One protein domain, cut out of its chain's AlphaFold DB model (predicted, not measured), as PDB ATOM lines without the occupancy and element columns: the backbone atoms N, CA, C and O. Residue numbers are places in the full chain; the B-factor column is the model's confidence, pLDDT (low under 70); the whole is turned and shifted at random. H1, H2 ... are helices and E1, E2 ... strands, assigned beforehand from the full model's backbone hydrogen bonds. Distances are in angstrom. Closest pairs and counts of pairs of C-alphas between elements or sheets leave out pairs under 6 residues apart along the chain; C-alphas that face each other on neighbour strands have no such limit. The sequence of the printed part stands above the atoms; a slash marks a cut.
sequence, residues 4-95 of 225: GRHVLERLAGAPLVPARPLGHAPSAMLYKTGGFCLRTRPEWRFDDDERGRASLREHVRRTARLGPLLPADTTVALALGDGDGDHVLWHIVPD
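This is residues 4 to 95 of the 225 residues of an uncharacterized protein of Nannocystis exedens (UniProt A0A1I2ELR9). A strongly twisted sheet of five strands forms a slab between two helices: the long H2 covers one face at the E5 and E4 end, running along the strands, and the short H1 packs on the other face. These make three layers, helices on both faces of a sheet. The printed part has 92 residues, with two named helices and five named strands in the chain order H1 E1 E2 E3 H2 E4 E5; the sheet's order is E1 - E2 - E3 - E5 - E4, all antiparallel. The class is mixed, helices and strands, and the whole is compact, with a radius of gyration of the C-alphas of 13.1 A and a rounded outline of 32 by 31 by 28 A.

The inner strand E5, residues 87 to 94, is the antiparallel neighbour of the edge strand E4, residues 75 to 80, at 150 degrees; N 77 and O 90 are 2.9 A apart, within hydrogen-bond range. E4 and E5 form a hairpin. E5 also neighbours E3, residues 36 to 40, antiparallel at 150 degrees, with N 37 and O 93 at 2.7 A. E3 and E2, residues 29 to 33, form a hairpin at 162 degrees, with N 31 and O 38 at 3.0 A. E2 and the other edge strand, E1, residues 17 to 19, form a hairpin at 134 degrees, with N 19 and O 30 at 2.8 A. E1, E2 and E3 are a meander, each strand the antiparallel neighbour of the one before. H2, residues 49 to 64, is on the sheet at a height over the sheet of 9.2 A. It lies over E5 and E4, along the strands, at 8 degrees to E4 on the local plane. Its closest C-alphas to E4 are those of Leu 56 and Leu 78, 6.5 A apart. E3, H2 and E4 make a split strand-helix-strand unit, two strands running the same way with E5 between them; its crossover is right-handed. H1, residues 4 to 12, is on the opposite face from H2; the closest C-alphas of H1 and E4 are those of Gly 4 and Ala 79, 6.1 A apart. H1 and H2 are apart. In H2 every O i to N i+4 pair is within hydrogen-bond range; in H1, 4 of 5 are.

E5 is 22.9 A long from C-alpha 87 to C-alpha 94, at (13.866, -8.697, 9.968). H2 is 22.1 A long and begins at C-alpha 49 (22.021, -32.856, 2.072). E4 is 16.2 A long, E2 13.8 A, E3 13.5 A, H1 12.6 A and E1 6.3 A. C-alpha 4, where H1 begins, is at (23.579, -17.930, 0.277).

The two C-alphas farthest apart are those of Pro 68 and Asp 84, at 38.1 A. The printed part has no cut, and no link is long. The mean pLDDT of the printed part is 75.5; residues 4 to 30, residue 34 and residues 82 to 85 are under 70.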
ATOM      1  N   GLY A   4      24.488 -18.668  -0.617       44.91
ATOM      2  CA  GLY A   4      23.579 -17.930   0.277       44.91
ATOM      3  C   GLY A   4      23.523 -16.418   0.001       44.91
ATOM      4  O   GLY A   4      22.472 -15.792   0.133       44.91
ATOM      5  N   ARG A   5      24.626 -15.824  -0.475       50.50
ATOM      6  CA  ARG A   5      24.700 -14.403  -0.858       50.50
ATOM      7  C   ARG A   5      23.888 -14.108  -2.120       50.50
ATOM      8  O   ARG A   5      23.192 -13.101  -2.166       50.50
ATOM      9  N   HIS A   6      23.859 -15.042  -3.071       54.78
ATOM     10  CA  HIS A   6      23.019 -14.966  -4.273       54.78
ATOM     11  C   HIS A   6      21.511 -15.056  -4.006       54.78
ATOM     12  O   HIS A   6      20.728 -14.574  -4.828       54.78
ATOM     13  N   VAL A   7      21.080 -15.711  -2.922       53.44
ATOM     14  CA  VAL A   7      19.657 -15.763  -2.533       53.44
ATOM     15  C   VAL A   7      19.190 -14.374  -2.102       53.44
ATOM     16  O   VAL A   7      18.117 -13.933  -2.494       53.44
ATOM     17  N   LEU A   8      20.035 -13.624  -1.401       51.94
ATOM     18  CA  LEU A   8      19.693 -12.294  -0.906       51.94
ATOM     19  C   LEU A   8      19.981 -11.153  -1.852       51.94
ATOM     20  O   LEU A   8      19.210 -10.208  -1.891       51.94
ATOM     21  N   GLU A   9      21.068 -11.215  -2.614       54.38
ATOM     22  CA  GLU A   9      21.308 -10.233  -3.671       54.38
ATOM     23  C   GLU A   9      20.149 -10.275  -4.686       54.38
ATOM     24  O   GLU A   9      19.765  -9.234  -5.213       54.38
ATOM     25  N   ARG A  10      19.509 -11.446  -4.869       54.62
ATOM     26  CA  ARG A  10      18.239 -11.580  -5.602       54.62
ATOM     27  C   ARG A  10      17.006 -11.097  -4.830       54.62
ATOM     28  O   ARG A  10      16.150 -10.488  -5.456       54.62
ATOM     29  N   LEU A  11      16.889 -11.358  -3.523       51.88
ATOM     30  CA  LEU A  11      15.725 -10.925  -2.725       51.88
ATOM     31  C   LEU A  11      15.712  -9.416  -2.418       51.88
ATOM     32  O   LEU A  11      14.642  -8.828  -2.338       51.88
ATOM     33  N   ALA A  12      16.877  -8.790  -2.247       51.28
ATOM     34  CA  ALA A  12      17.017  -7.407  -1.788       51.28
ATOM     35  C   ALA A  12      17.526  -6.435  -2.865       51.28
ATOM     36  O   ALA A  12      17.470  -5.225  -2.660       51.28
ATOM     37  N   GLY A  13      18.071  -6.929  -3.986       51.38
ATOM     38  CA  GLY A  13      18.616  -6.082  -5.057       51.38
ATOM     39  C   GLY A  13      19.802  -5.197  -4.638       51.38
ATOM     40  O   GLY A  13      20.142  -4.255  -5.352       51.38
ATOM     41  N   ALA A  14      20.424  -5.468  -3.485       53.69
ATOM     42  CA  ALA A  14      21.454  -4.633  -2.867       53.69
ATOM     43  C   ALA A  14      22.604  -5.481  -2.281       53.69
ATOM     44  O   ALA A  14      22.372  -6.620  -1.859       53.69
ATOM     45  N   PRO A  15      23.843  -4.946  -2.234       54.88
ATOM     46  CA  PRO A  15      25.009  -5.676  -1.741       54.88
ATOM     47  C   PRO A  15      24.910  -5.973  -0.237       54.88
ATOM     48  O   PRO A  15      24.498  -5.126   0.554       54.88
ATOM     49  N   LEU A  16      25.339  -7.172   0.166       56.56
ATOM     50  CA  LEU A  16      25.386  -7.575   1.575       56.56
ATOM     51  C   LEU A  16      26.515  -6.886   2.335       56.56
ATOM     52  O   LEU A  16      27.666  -6.903   1.894       56.56
ATOM     53  N   VAL A  17      26.200  -6.379   3.526       56.56
ATOM     54  CA  VAL A  17      27.190  -5.818   4.454       56.56
ATOM     55  C   VAL A  17      27.400  -6.793   5.619       56.56
ATOM     56  O   VAL A  17      26.416  -7.169   6.265       56.56
ATOM     57  N   PRO A  18      28.644  -7.223   5.913       58.19
ATOM     58  CA  PRO A  18      28.941  -7.996   7.115       58.19
ATOM     59  C   PRO A  18      28.541  -7.217   8.373       58.19
ATOM     60  O   PRO A  18      28.869  -6.037   8.510       58.19
ATOM     61  N   ALA A  19      27.865  -7.872   9.311       57.66
ATOM     62  CA  ALA A  19      27.467  -7.287  10.584       57.66
ATOM     63  C   ALA A  19      28.049  -8.073  11.764       57.66
ATOM     64  O   ALA A  19      28.387  -9.250  11.659       57.66
ATOM     65  N   ARG A  20      28.197  -7.396  12.908       54.62
ATOM     66  CA  ARG A  20      28.638  -8.040  14.152       54.62
ATOM     67  C   ARG A  20      27.488  -8.853  14.771       54.62
ATOM     68  O   ARG A  20      26.357  -8.363  14.723       54.62
ATOM     69  N   PRO A  21      27.773 -10.017  15.392       53.19
ATOM     70  CA  PRO A  21      26.839 -10.747  16.255       53.19
ATOM     71  C   PRO A  21      26.070  -9.836  17.210       53.19
ATOM     72  O   PRO A  21      26.654  -8.949  17.836       53.19
ATOM     73  N   LEU A  22      24.757 -10.056  17.322       48.25
ATOM     74  CA  LEU A  22      23.966  -9.511  18.422       48.25
ATOM     75  C   LEU A  22      24.242 -10.374  19.666       48.25
ATOM     76  O   LEU A  22      24.042 -11.583  19.628       48.25
ATOM     77  N   GLY A  23      24.707  -9.764  20.759       43.72
ATOM     78  CA  GLY A  23      24.900 -10.452  22.045       43.72
ATOM     79  C   GLY A  23      26.215 -11.233  22.185       43.72
ATOM     80  O   GLY A  23      27.214 -10.932  21.533       43.72
ATOM     81  N   HIS A  24      26.235 -12.197  23.111       38.84
ATOM     82  CA  HIS A  24      27.407 -13.011  23.466       38.84
ATOM     83  C   HIS A  24      27.599 -14.256  22.587       38.84
ATOM     84  O   HIS A  24      28.472 -15.058  22.898       38.84
ATOM     85  N   ALA A  25      26.835 -14.430  21.502       46.81
ATOM     86  CA  ALA A  25      27.006 -15.536  20.559       46.81
ATOM     87  C   ALA A  25      28.154 -15.221  19.574       46.81
ATOM     88  O   ALA A  25      27.929 -14.557  18.561       46.81
ATOM     89  N   PRO A  26      29.404 -15.664  19.818       43.88
ATOM     90  CA  PRO A  26      30.582 -15.165  19.101       43.88
ATOM     91  C   PRO A  26      30.713 -15.754  17.687       43.88
ATOM     92  O   PRO A  26      31.619 -15.383  16.948       43.88
ATOM     93  N   SER A  27      29.837 -16.695  17.321       48.03
ATOM     94  CA  SER A  27      29.968 -17.565  16.150       48.03
ATOM     95  C   SER A  27      28.900 -17.347  15.071       48.03
ATOM     96  O   SER A  27      28.977 -17.979  14.019       48.03
ATOM     97  N   ALA A  28      27.924 -16.456  15.283       59.06
ATOM     98  CA  ALA A  28      26.901 -16.179  14.279       59.06
ATOM     99  C   ALA A  28      27.463 -15.301  13.146       59.06
ATOM    100  O   ALA A  28      27.810 -14.139  13.359       59.06
ATOM    101  N   MET A  29      27.534 -15.830  11.924       59.88
ATOM    102  CA  MET A  29      27.833 -15.002  10.753       59.88
ATOM    103  C   MET A  29      26.585 -14.197  10.397       59.88
ATOM    104  O   MET A  29      25.537 -14.786  10.125       59.88
ATOM    105  N   LEU A  30      26.707 -12.867  10.398       66.56
ATOM    106  CA  LEU A  30      25.616 -11.942  10.107       66.56
ATOM    107  C   LEU A  30      25.867 -11.144   8.833       66.56
ATOM    108  O   LEU A  30      26.889 -10.471   8.705       66.56
ATOM    109  N   TYR A  31      24.882 -11.146   7.941       70.88
ATOM    110  CA  TYR A  31      24.816 -10.229   6.805       70.88
ATOM    111  C   TYR A  31      23.544  -9.393   6.893       70.88
ATOM    112  O   TYR A  31      22.502  -9.910   7.287       70.88
ATOM    113  N   LYS A  32      23.622  -8.114   6.520       73.44
ATOM    114  CA  LYS A  32      22.475  -7.198   6.507       73.44
ATOM    115  C   LYS A  32      22.208  -6.662   5.109       73.44
ATOM    116  O   LYS A  32      23.153  -6.316   4.397       73.44
ATOM    117  N   THR A  33      20.932  -6.572   4.739       71.62
ATOM    118  CA  THR A  33      20.462  -5.880   3.529       71.62
ATOM    119  C   THR A  33      18.962  -5.601   3.609       71.62
ATOM    120  O   THR A  33      18.230  -6.404   4.176       71.62
ATOM    121  N   GLY A  34      18.497  -4.474   3.058       69.56
ATOM    122  CA  GLY A  34      17.066  -4.221   2.823       69.56
ATOM    123  C   GLY A  34      16.132  -4.357   4.036       69.56
ATOM    124  O   GLY A  34      14.978  -4.714   3.849       69.56
ATOM    125  N   GLY A  35      16.616  -4.120   5.263       81.62
ATOM    126  CA  GLY A  35      15.825  -4.314   6.488       81.62
ATOM    127  C   GLY A  35      15.772  -5.758   7.001       81.62
ATOM    128  O   GLY A  35      14.982  -6.047   7.891       81.62
ATOM    129  N   PHE A  36      16.620  -6.649   6.486       82.06
ATOM    130  CA  PHE A  36      16.751  -8.039   6.917       82.06
ATOM    131  C   PHE A  36      18.176  -8.361   7.377       82.06
ATOM    132  O   PHE A  36      19.169  -7.800   6.901       82.06
ATOM    133  N   CYS A  37      18.261  -9.323   8.289       82.62
ATOM    134  CA  CYS A  37      19.470  -9.969   8.764       82.62
ATOM    135  C   CYS A  37      19.498 -11.430   8.328       82.62
ATOM    136  O   CYS A  37      18.480 -12.124   8.339       82.62
ATOM    137  N   LEU A  38      20.699 -11.918   8.033       80.50
ATOM    138  CA  LEU A  38      20.942 -13.317   7.737       80.50
ATOM    139  C   LEU A  38      21.917 -13.894   8.697       80.50
ATOM    140  O   LEU A  38      22.986 -13.331   8.897       80.50
ATOM    141  N   ARG A  39      21.528 -15.027   9.251       83.69
ATOM    142  CA  ARG A  39      22.223 -15.662  10.350       83.69
ATOM    143  C   ARG A  39      22.522 -17.091   9.986       83.69
ATOM    144  O   ARG A  39      21.640 -17.827   9.552       83.69
ATOM    145  N   THR A  40      23.767 -17.472  10.211       82.44
ATOM    146  CA  THR A  40      24.165 -18.872  10.261       82.44
ATOM    147  C   THR A  40      25.157 -19.096  11.394       82.44
ATOM    148  O   THR A  40      25.680 -18.133  11.960       82.44
ATOM    149  N   ARG A  41      25.420 -20.359  11.724       79.94
ATOM    150  CA  ARG A  41      26.337 -20.788  12.782       79.94
ATOM    151  C   ARG A  41      27.219 -21.938  12.281       79.94
ATOM    152  O   ARG A  41      26.828 -22.628  11.342       79.94
ATOM    153  N   PRO A  42      28.389 -22.189  12.891       81.75
ATOM    154  CA  PRO A  42      29.236 -23.321  12.515       81.75
ATOM    155  C   PRO A  42      28.499 -24.662  12.607       81.75
ATOM    156  O   PRO A  42      28.608 -25.481  11.706       81.75
ATOM    157  N   GLU A  43      27.674 -24.843  13.641       84.25
ATOM    158  CA  GLU A  43      26.834 -26.035  13.852       84.25
ATOM    159  C   GLU A  43      25.678 -26.198  12.843       84.25
ATOM    160  O   GLU A  43      24.961 -27.194  12.864       84.25
ATOM    161  N   TRP A  44      25.479 -25.210  11.970       86.12
ATOM    162  CA  TRP A  44      24.460 -25.194  10.919       86.12
ATOM    163  C   TRP A  44      25.050 -25.447   9.532       86.12
ATOM    164  O   TRP A  44      24.412 -25.158   8.518       86.12
ATOM    165  N   ARG A  45      26.276 -25.968   9.496       87.06
ATOM    166  CA  ARG A  45      26.934 -26.470   8.297       87.06
ATOM    167  C   ARG A  45      26.913 -27.991   8.323       87.06
ATOM    168  O   ARG A  45      27.159 -28.598   9.364       87.06
ATOM    169  N   PHE A  46      26.595 -28.589   7.188       87.50
ATOM    170  CA  PHE A  46      26.420 -30.023   7.032       87.50
ATOM    171  C   PHE A  46      27.149 -30.473   5.777       87.50
ATOM    172  O   PHE A  46      26.966 -29.878   4.722       87.50
ATOM    173  N   ASP A  47      27.903 -31.560   5.885       87.25
ATOM    174  CA  ASP A  47      28.629 -32.151   4.753       87.25
ATOM    175  C   ASP A  47      27.710 -32.980   3.828       87.25
ATOM    176  O   ASP A  47      28.170 -33.622   2.890       87.25
ATOM    177  N   ASP A  48      26.413 -33.056   4.150       86.75
ATOM    178  CA  ASP A  48      25.439 -33.929   3.498       86.75
ATOM    179  C   ASP A  48      24.034 -33.295   3.468       86.75
ATOM    180  O   ASP A  48      23.560 -32.722   4.462       86.75
ATOM    181  N   ASP A  49      23.351 -33.429   2.325       86.88
ATOM    182  CA  ASP A  49      22.021 -32.856   2.072       86.88
ATOM    183  C   ASP A  49      20.955 -33.456   2.995       86.88
ATOM    184  O   ASP A  49      20.063 -32.748   3.468       86.88
ATOM    185  N   GLU A  50      21.027 -34.758   3.287       91.31
ATOM    186  CA  GLU A  50      20.036 -35.435   4.121       91.31
ATOM    187  C   GLU A  50      20.077 -34.901   5.556       91.31
ATOM    188  O   GLU A  50      19.034 -34.529   6.115       91.31
ATOM    189  N   ARG A  51      21.282 -34.765   6.126       89.94
ATOM    190  CA  ARG A  51      21.499 -34.125   7.434       89.94
ATOM    191  C   ARG A  51      21.037 -32.673   7.439       89.94
ATOM    192  O   ARG A  51      20.332 -32.265   8.368       89.94
ATOM    193  N   GLY A  52      21.363 -31.915   6.393       90.75
ATOM    194  CA  GLY A  52      20.914 -30.533   6.243       90.75
ATOM    195  C   GLY A  52      19.387 -30.414   6.227       90.75
ATOM    196  O   GLY A  52      18.811 -29.601   6.954       90.75
ATOM    197  N   ARG A  53      18.694 -31.270   5.467       91.81
ATOM    198  CA  ARG A  53      17.222 -31.297   5.403       91.81
ATOM    199  C   ARG A  53      16.586 -31.744   6.710       91.81
ATOM    200  O   ARG A  53      15.537 -31.214   7.084       91.81
ATOM    201  N   ALA A  54      17.177 -32.718   7.399       93.12
ATOM    202  CA  ALA A  54      16.714 -33.140   8.715       93.12
ATOM    203  C   ALA A  54      16.810 -31.983   9.721       93.12
ATOM    204  O   ALA A  54      15.827 -31.689  10.403       93.12
ATOM    205  N   SER A  55      17.942 -31.274   9.731       91.12
ATOM    206  CA  SER A  55      18.148 -30.101  10.581       91.12
ATOM    207  C   SER A  55      17.206 -28.943  10.235       91.12
ATOM    208  O   SER A  55      16.633 -28.341  11.143       91.12
ATOM    209  N   LEU A  56      16.961 -28.677   8.943       91.44
ATOM    210  CA  LEU A  56      15.981 -27.682   8.488       91.44
ATOM    211  C   LEU A  56      14.578 -27.995   9.019       91.44
ATOM    212  O   LEU A  56      13.925 -27.117   9.578       91.44
ATOM    213  N   ARG A  57      14.110 -29.243   8.873       93.88
ATOM    214  CA  ARG A  57      12.784 -29.652   9.369       93.88
ATOM    215  C   ARG A  57      12.664 -29.455  10.877       93.88
ATOM    216  O   ARG A  57      11.639 -28.962  11.341       93.88
ATOM    217  N   GLU A  58      13.699 -29.819  11.625       91.44
ATOM    218  CA  GLU A  58      13.725 -29.637  13.075       91.44
ATOM    219  C   GLU A  58      13.734 -28.153  13.466       91.44
ATOM    220  O   GLU A  58      12.947 -27.733  14.314       91.44
ATOM    221  N   HIS A  59      14.546 -27.327  12.801       89.69
ATOM    222  CA  HIS A  59      14.591 -25.884  13.050       89.69
ATOM    223  C   HIS A  59      13.266 -25.203  12.733       89.69
ATOM    224  O   HIS A  59      12.803 -24.396  13.536       89.69
ATOM    225  N   VAL A  60      12.619 -25.543  11.616       90.69
ATOM    226  CA  VAL A  60      11.297 -25.002  11.267       90.69
ATOM    227  C   VAL A  60      10.268 -25.378  12.333       90.69
ATOM    228  O   VAL A  60       9.532 -24.509  12.795       90.69
ATOM    229  N   ARG A  61      10.255 -26.636  12.798       91.12
ATOM    230  CA  ARG A  61       9.351 -27.083  13.875       91.12
ATOM    231  C   ARG A  61       9.595 -26.334  15.183       91.12
ATOM    232  O   ARG A  61       8.639 -25.881  15.806       91.12
ATOM    233  N   ARG A  62      10.855 -26.177  15.602       89.81
ATOM    234  CA  ARG A  62      11.202 -25.432  16.826       89.81
ATOM    235  C   ARG A  62      10.869 -23.951  16.713       89.81
ATOM    236  O   ARG A  62      10.304 -23.386  17.637       89.81
ATOM    237  N   THR A  63      11.174 -23.343  15.574       89.69
ATOM    238  CA  THR A  63      10.917 -21.923  15.315       89.69
ATOM    239  C   THR A  63       9.416 -21.638  15.280       89.69
ATOM    240  O   THR A  63       8.971 -20.650  15.849       89.69
ATOM    241  N   ALA A  64       8.608 -22.540  14.712       90.56
ATOM    242  CA  ALA A  64       7.151 -22.416  14.717       90.56
ATOM    243  C   ALA A  64       6.551 -22.422  16.137       90.56
ATOM    244  O   ALA A  64       5.545 -21.757  16.377       90.56
ATOM    245  N   ARG A  65       7.186 -23.112  17.098       93.19
ATOM    246  CA  ARG A  65       6.755 -23.118  18.509       93.19
ATOM    247  C   ARG A  65       6.921 -21.763  19.197       93.19
ATOM    248  O   ARG A  65       6.290 -21.556  20.222       93.19
ATOM    249  N   LEU A  66       7.703 -20.829  18.645       94.00
ATOM    250  CA  LEU A  66       7.770 -19.460  19.173       94.00
ATOM    251  C   LEU A  66       6.415 -18.741  19.086       94.00
ATOM    252  O   LEU A  66       6.154 -17.840  19.886       94.00
ATOM    253  N   GLY A  67       5.544 -19.134  18.149       93.44
ATOM    254  CA  GLY A  67       4.228 -18.524  17.976       93.44
ATOM    255  C   GLY A  67       4.345 -17.000  17.824       93.44
ATOM    256  O   GLY A  67       5.106 -16.550  16.969       93.44
ATOM    257  N   PRO A  68       3.667 -16.191  18.661       94.44
ATOM    258  CA  PRO A  68       3.771 -14.729  18.617       94.44
ATOM    259  C   PRO A  68       5.176 -14.159  18.864       94.44
ATOM    260  O   PRO A  68       5.416 -13.007  18.532       94.44
ATOM    261  N   LEU A  69       6.101 -14.933  19.448       95.81
ATOM    262  CA  LEU A  69       7.491 -14.501  19.647       95.81
ATOM    263  C   LEU A  69       8.342 -14.649  18.377       95.81
ATOM    264  O   LEU A  69       9.496 -14.227  18.377       95.81
ATOM    265  N   LEU A  70       7.828 -15.262  17.309       94.44
ATOM    266  CA  LEU A  70       8.518 -15.340  16.025       94.44
ATOM    267  C   LEU A  70       8.414 -13.982  15.308       94.44
ATOM    268  O   LEU A  70       7.290 -13.563  15.027       94.44
ATOM    269  N   PRO A  71       9.530 -13.305  14.962       93.06
ATOM    270  CA  PRO A  71       9.462 -12.113  14.120       93.06
ATOM    271  C   PRO A  71       8.713 -12.407  12.817       93.06
ATOM    272  O   PRO A  71       8.928 -13.466  12.210       93.06
ATOM    273  N   ALA A  72       7.863 -11.481  12.366       90.31
ATOM    274  CA  ALA A  72       7.168 -11.674  11.095       90.31
ATOM    275  C   ALA A  72       8.184 -11.765   9.946       90.31
ATOM    276  O   ALA A  72       9.330 -11.345  10.083       90.31
ATOM    277  N   ASP A  73       7.786 -12.363   8.827       88.38
ATOM    278  CA  ASP A  73       8.651 -12.549   7.654       88.38
ATOM    279  C   ASP A  73       9.945 -13.347   7.928       88.38
ATOM    280  O   ASP A  73      10.893 -13.323   7.140       88.38
ATOM    281  N   THR A  74       9.987 -14.113   9.027       88.12
ATOM    282  CA  THR A  74      11.089 -15.038   9.306       88.12
ATOM    283  C   THR A  74      11.035 -16.240   8.368       88.12
ATOM    284  O   THR A  74      10.033 -16.951   8.294       88.12
ATOM    285  N   THR A  75      12.152 -16.523   7.702       87.31
ATOM    286  CA  THR A  75      12.328 -17.703   6.848       87.31
ATOM    287  C   THR A  75      13.577 -18.475   7.253       87.31
ATOM    288  O   THR A  75      14.625 -17.888   7.516       87.31
ATOM    289  N   VAL A  76      13.489 -19.806   7.256       87.38
ATOM    290  CA  VAL A  76      14.644 -20.698   7.416       87.38
ATOM    291  C   VAL A  76      14.861 -21.449   6.107       87.38
ATOM    292  O   VAL A  76      13.924 -22.038   5.570       87.38
ATOM    293  N   ALA A  77      16.084 -21.428   5.587       86.62
ATOM    294  CA  ALA A  77      16.430 -22.045   4.312       86.62
ATOM    295  C   ALA A  77      17.720 -22.857   4.420       86.62
ATOM    296  O   ALA A  77      18.673 -22.440   5.071       86.62
ATOM    297  N   LEU A  78      17.762 -24.001   3.740       86.38
ATOM    298  CA  LEU A  78      18.994 -24.742   3.491       86.38
ATOM    299  C   LEU A  78      19.505 -24.355   2.102       86.38
ATOM    300  O   LEU A  78      18.763 -24.456   1.124       86.38
ATOM    301  N   ALA A  79      20.750 -23.909   2.011       85.06
ATOM    302  CA  ALA A  79      21.403 -23.572   0.751       85.06
ATOM    303  C   ALA A  79      22.749 -24.289   0.652       85.06
ATOM    304  O   ALA A  79      23.323 -24.661   1.671       85.06
ATOM    305  N   LEU A  80      23.270 -24.453  -0.563       78.06
ATOM    306  CA  LEU A  80      24.649 -24.904  -0.735       78.06
ATOM    307  C   LEU A  80      25.613 -23.875  -0.120       78.06
ATOM    308  O   LEU A  80      25.356 -22.666  -0.147       78.06
ATOM    309  N   GLY A  81      26.676 -24.374   0.497       71.25
ATOM    310  CA  GLY A  81      27.770 -23.606   1.063       71.25
ATOM    311  C   GLY A  81      28.814 -23.229   0.018       71.25
ATOM    312  O   GLY A  81      28.569 -23.289  -1.187       71.25
ATOM    313  N   ASP A  82      29.977 -22.800   0.507       66.12
ATOM    314  CA  ASP A  82      31.105 -22.396  -0.339       66.12
ATOM    315  C   ASP A  82      32.093 -23.551  -0.601       66.12
ATOM    316  O   ASP A  82      32.877 -23.465  -1.545       66.12
ATOM    317  N   GLY A  83      32.076 -24.604   0.227       61.78
ATOM    318  CA  GLY A  83      32.832 -25.839   0.013       61.78
ATOM    319  C   GLY A  83      32.090 -26.821  -0.897       61.78
ATOM    320  O   GLY A  83      30.860 -26.801  -0.975       61.78
ATOM    321  N   ASP A  84      32.839 -27.686  -1.586       59.84
ATOM    322  CA  ASP A  84      32.258 -28.767  -2.389       59.84
ATOM    323  C   ASP A  84      31.443 -29.705  -1.489       59.84
ATOM    324  O   ASP A  84      31.994 -30.396  -0.637       59.84
ATOM    325  N   GLY A  85      30.124 -29.729  -1.698       64.38
ATOM    326  CA  GLY A  85      29.199 -30.576  -0.937       64.38
ATOM    327  C   GLY A  85      28.708 -29.981   0.386       64.38
ATOM    328  O   GLY A  85      27.914 -30.625   1.062       64.38
ATOM    329  N   ASP A  86      29.106 -28.757   0.743       79.81
ATOM    330  CA  ASP A  86      28.620 -28.118   1.967       79.81
ATOM    331  C   ASP A  86      27.150 -27.698   1.817       79.81
ATOM    332  O   ASP A  86      26.748 -27.080   0.829       79.81
ATOM    333  N   HIS A  87      26.353 -27.928   2.855       82.62
ATOM    334  CA  HIS A  87      24.995 -27.418   3.016       82.62
ATOM    335  C   HIS A  87      24.936 -26.527   4.259       82.62
ATOM    336  O   HIS A  87      25.395 -26.905   5.333       82.62
ATOM    337  N   VAL A  88      24.361 -25.334   4.144       86.44
ATOM    338  CA  VAL A  88      24.319 -24.329   5.214       86.44
ATOM    339  C   VAL A  88      22.882 -23.914   5.486       86.44
ATOM    340  O   VAL A  88      22.155 -23.512   4.573       86.44
ATOM    341  N   LEU A  89      22.475 -23.985   6.753       87.38
ATOM    342  CA  LEU A  89      21.195 -23.460   7.211       87.38
ATOM    343  C   LEU A  89      21.313 -21.954   7.470       87.38
ATOM    344  O   LEU A  89      22.205 -21.487   8.186       87.38
ATOM    345  N   TRP A  90      20.380 -21.207   6.898       85.81
ATOM    346  CA  TRP A  90      20.271 -19.762   7.002       85.81
ATOM    347  C   TRP A  90      18.938 -19.380   7.625       85.81
ATOM    348  O   TRP A  90      17.884 -19.835   7.186       85.81
ATOM    349  N   HIS A  91      18.992 -18.490   8.608       86.75
ATOM    350  CA  HIS A  91      17.831 -17.771   9.113       86.75
ATOM    351  C   HIS A  91      17.809 -16.384   8.477       86.75
ATOM    352  O   HIS A  91      18.769 -15.628   8.623       86.75
ATOM    353  N   ILE A  92      16.720 -16.064   7.788       85.62
ATOM    354  CA  ILE A  92      16.413 -14.749   7.232       85.62
ATOM    355  C   ILE A  92      15.367 -14.138   8.155       85.62
ATOM    356  O   ILE A  92      14.268 -14.673   8.271       85.62
ATOM    357  N   VAL A  93      15.722 -13.065   8.850       87.19
ATOM    358  CA  VAL A  93      14.860 -12.409   9.846       87.19
ATOM    359  C   VAL A  93      14.868 -10.900   9.619       87.19
ATOM    360  O   VAL A  93      15.871 -10.388   9.119       87.19
ATOM    361  N   PRO A  94      13.819 -10.157   9.994       87.38
ATOM    362  CA  PRO A  94      13.866  -8.697   9.968       87.38
ATOM    363  C   PRO A  94      15.009  -8.138  10.834       87.38
ATOM    364  O   PRO A  94      15.331  -8.669  11.901       87.38
ATOM    365  N   ASP A  95      15.638  -7.055  10.380       88.19
ATOM    366  CA  ASP A  95      16.652  -6.306  11.129       88.19
ATOM    367  C   ASP A  95      15.978  -5.371  12.134       88.19
ATOM    368  O   ASP A  95      15.789  -4.179  11.887       88.19
TER     369      ASP A  95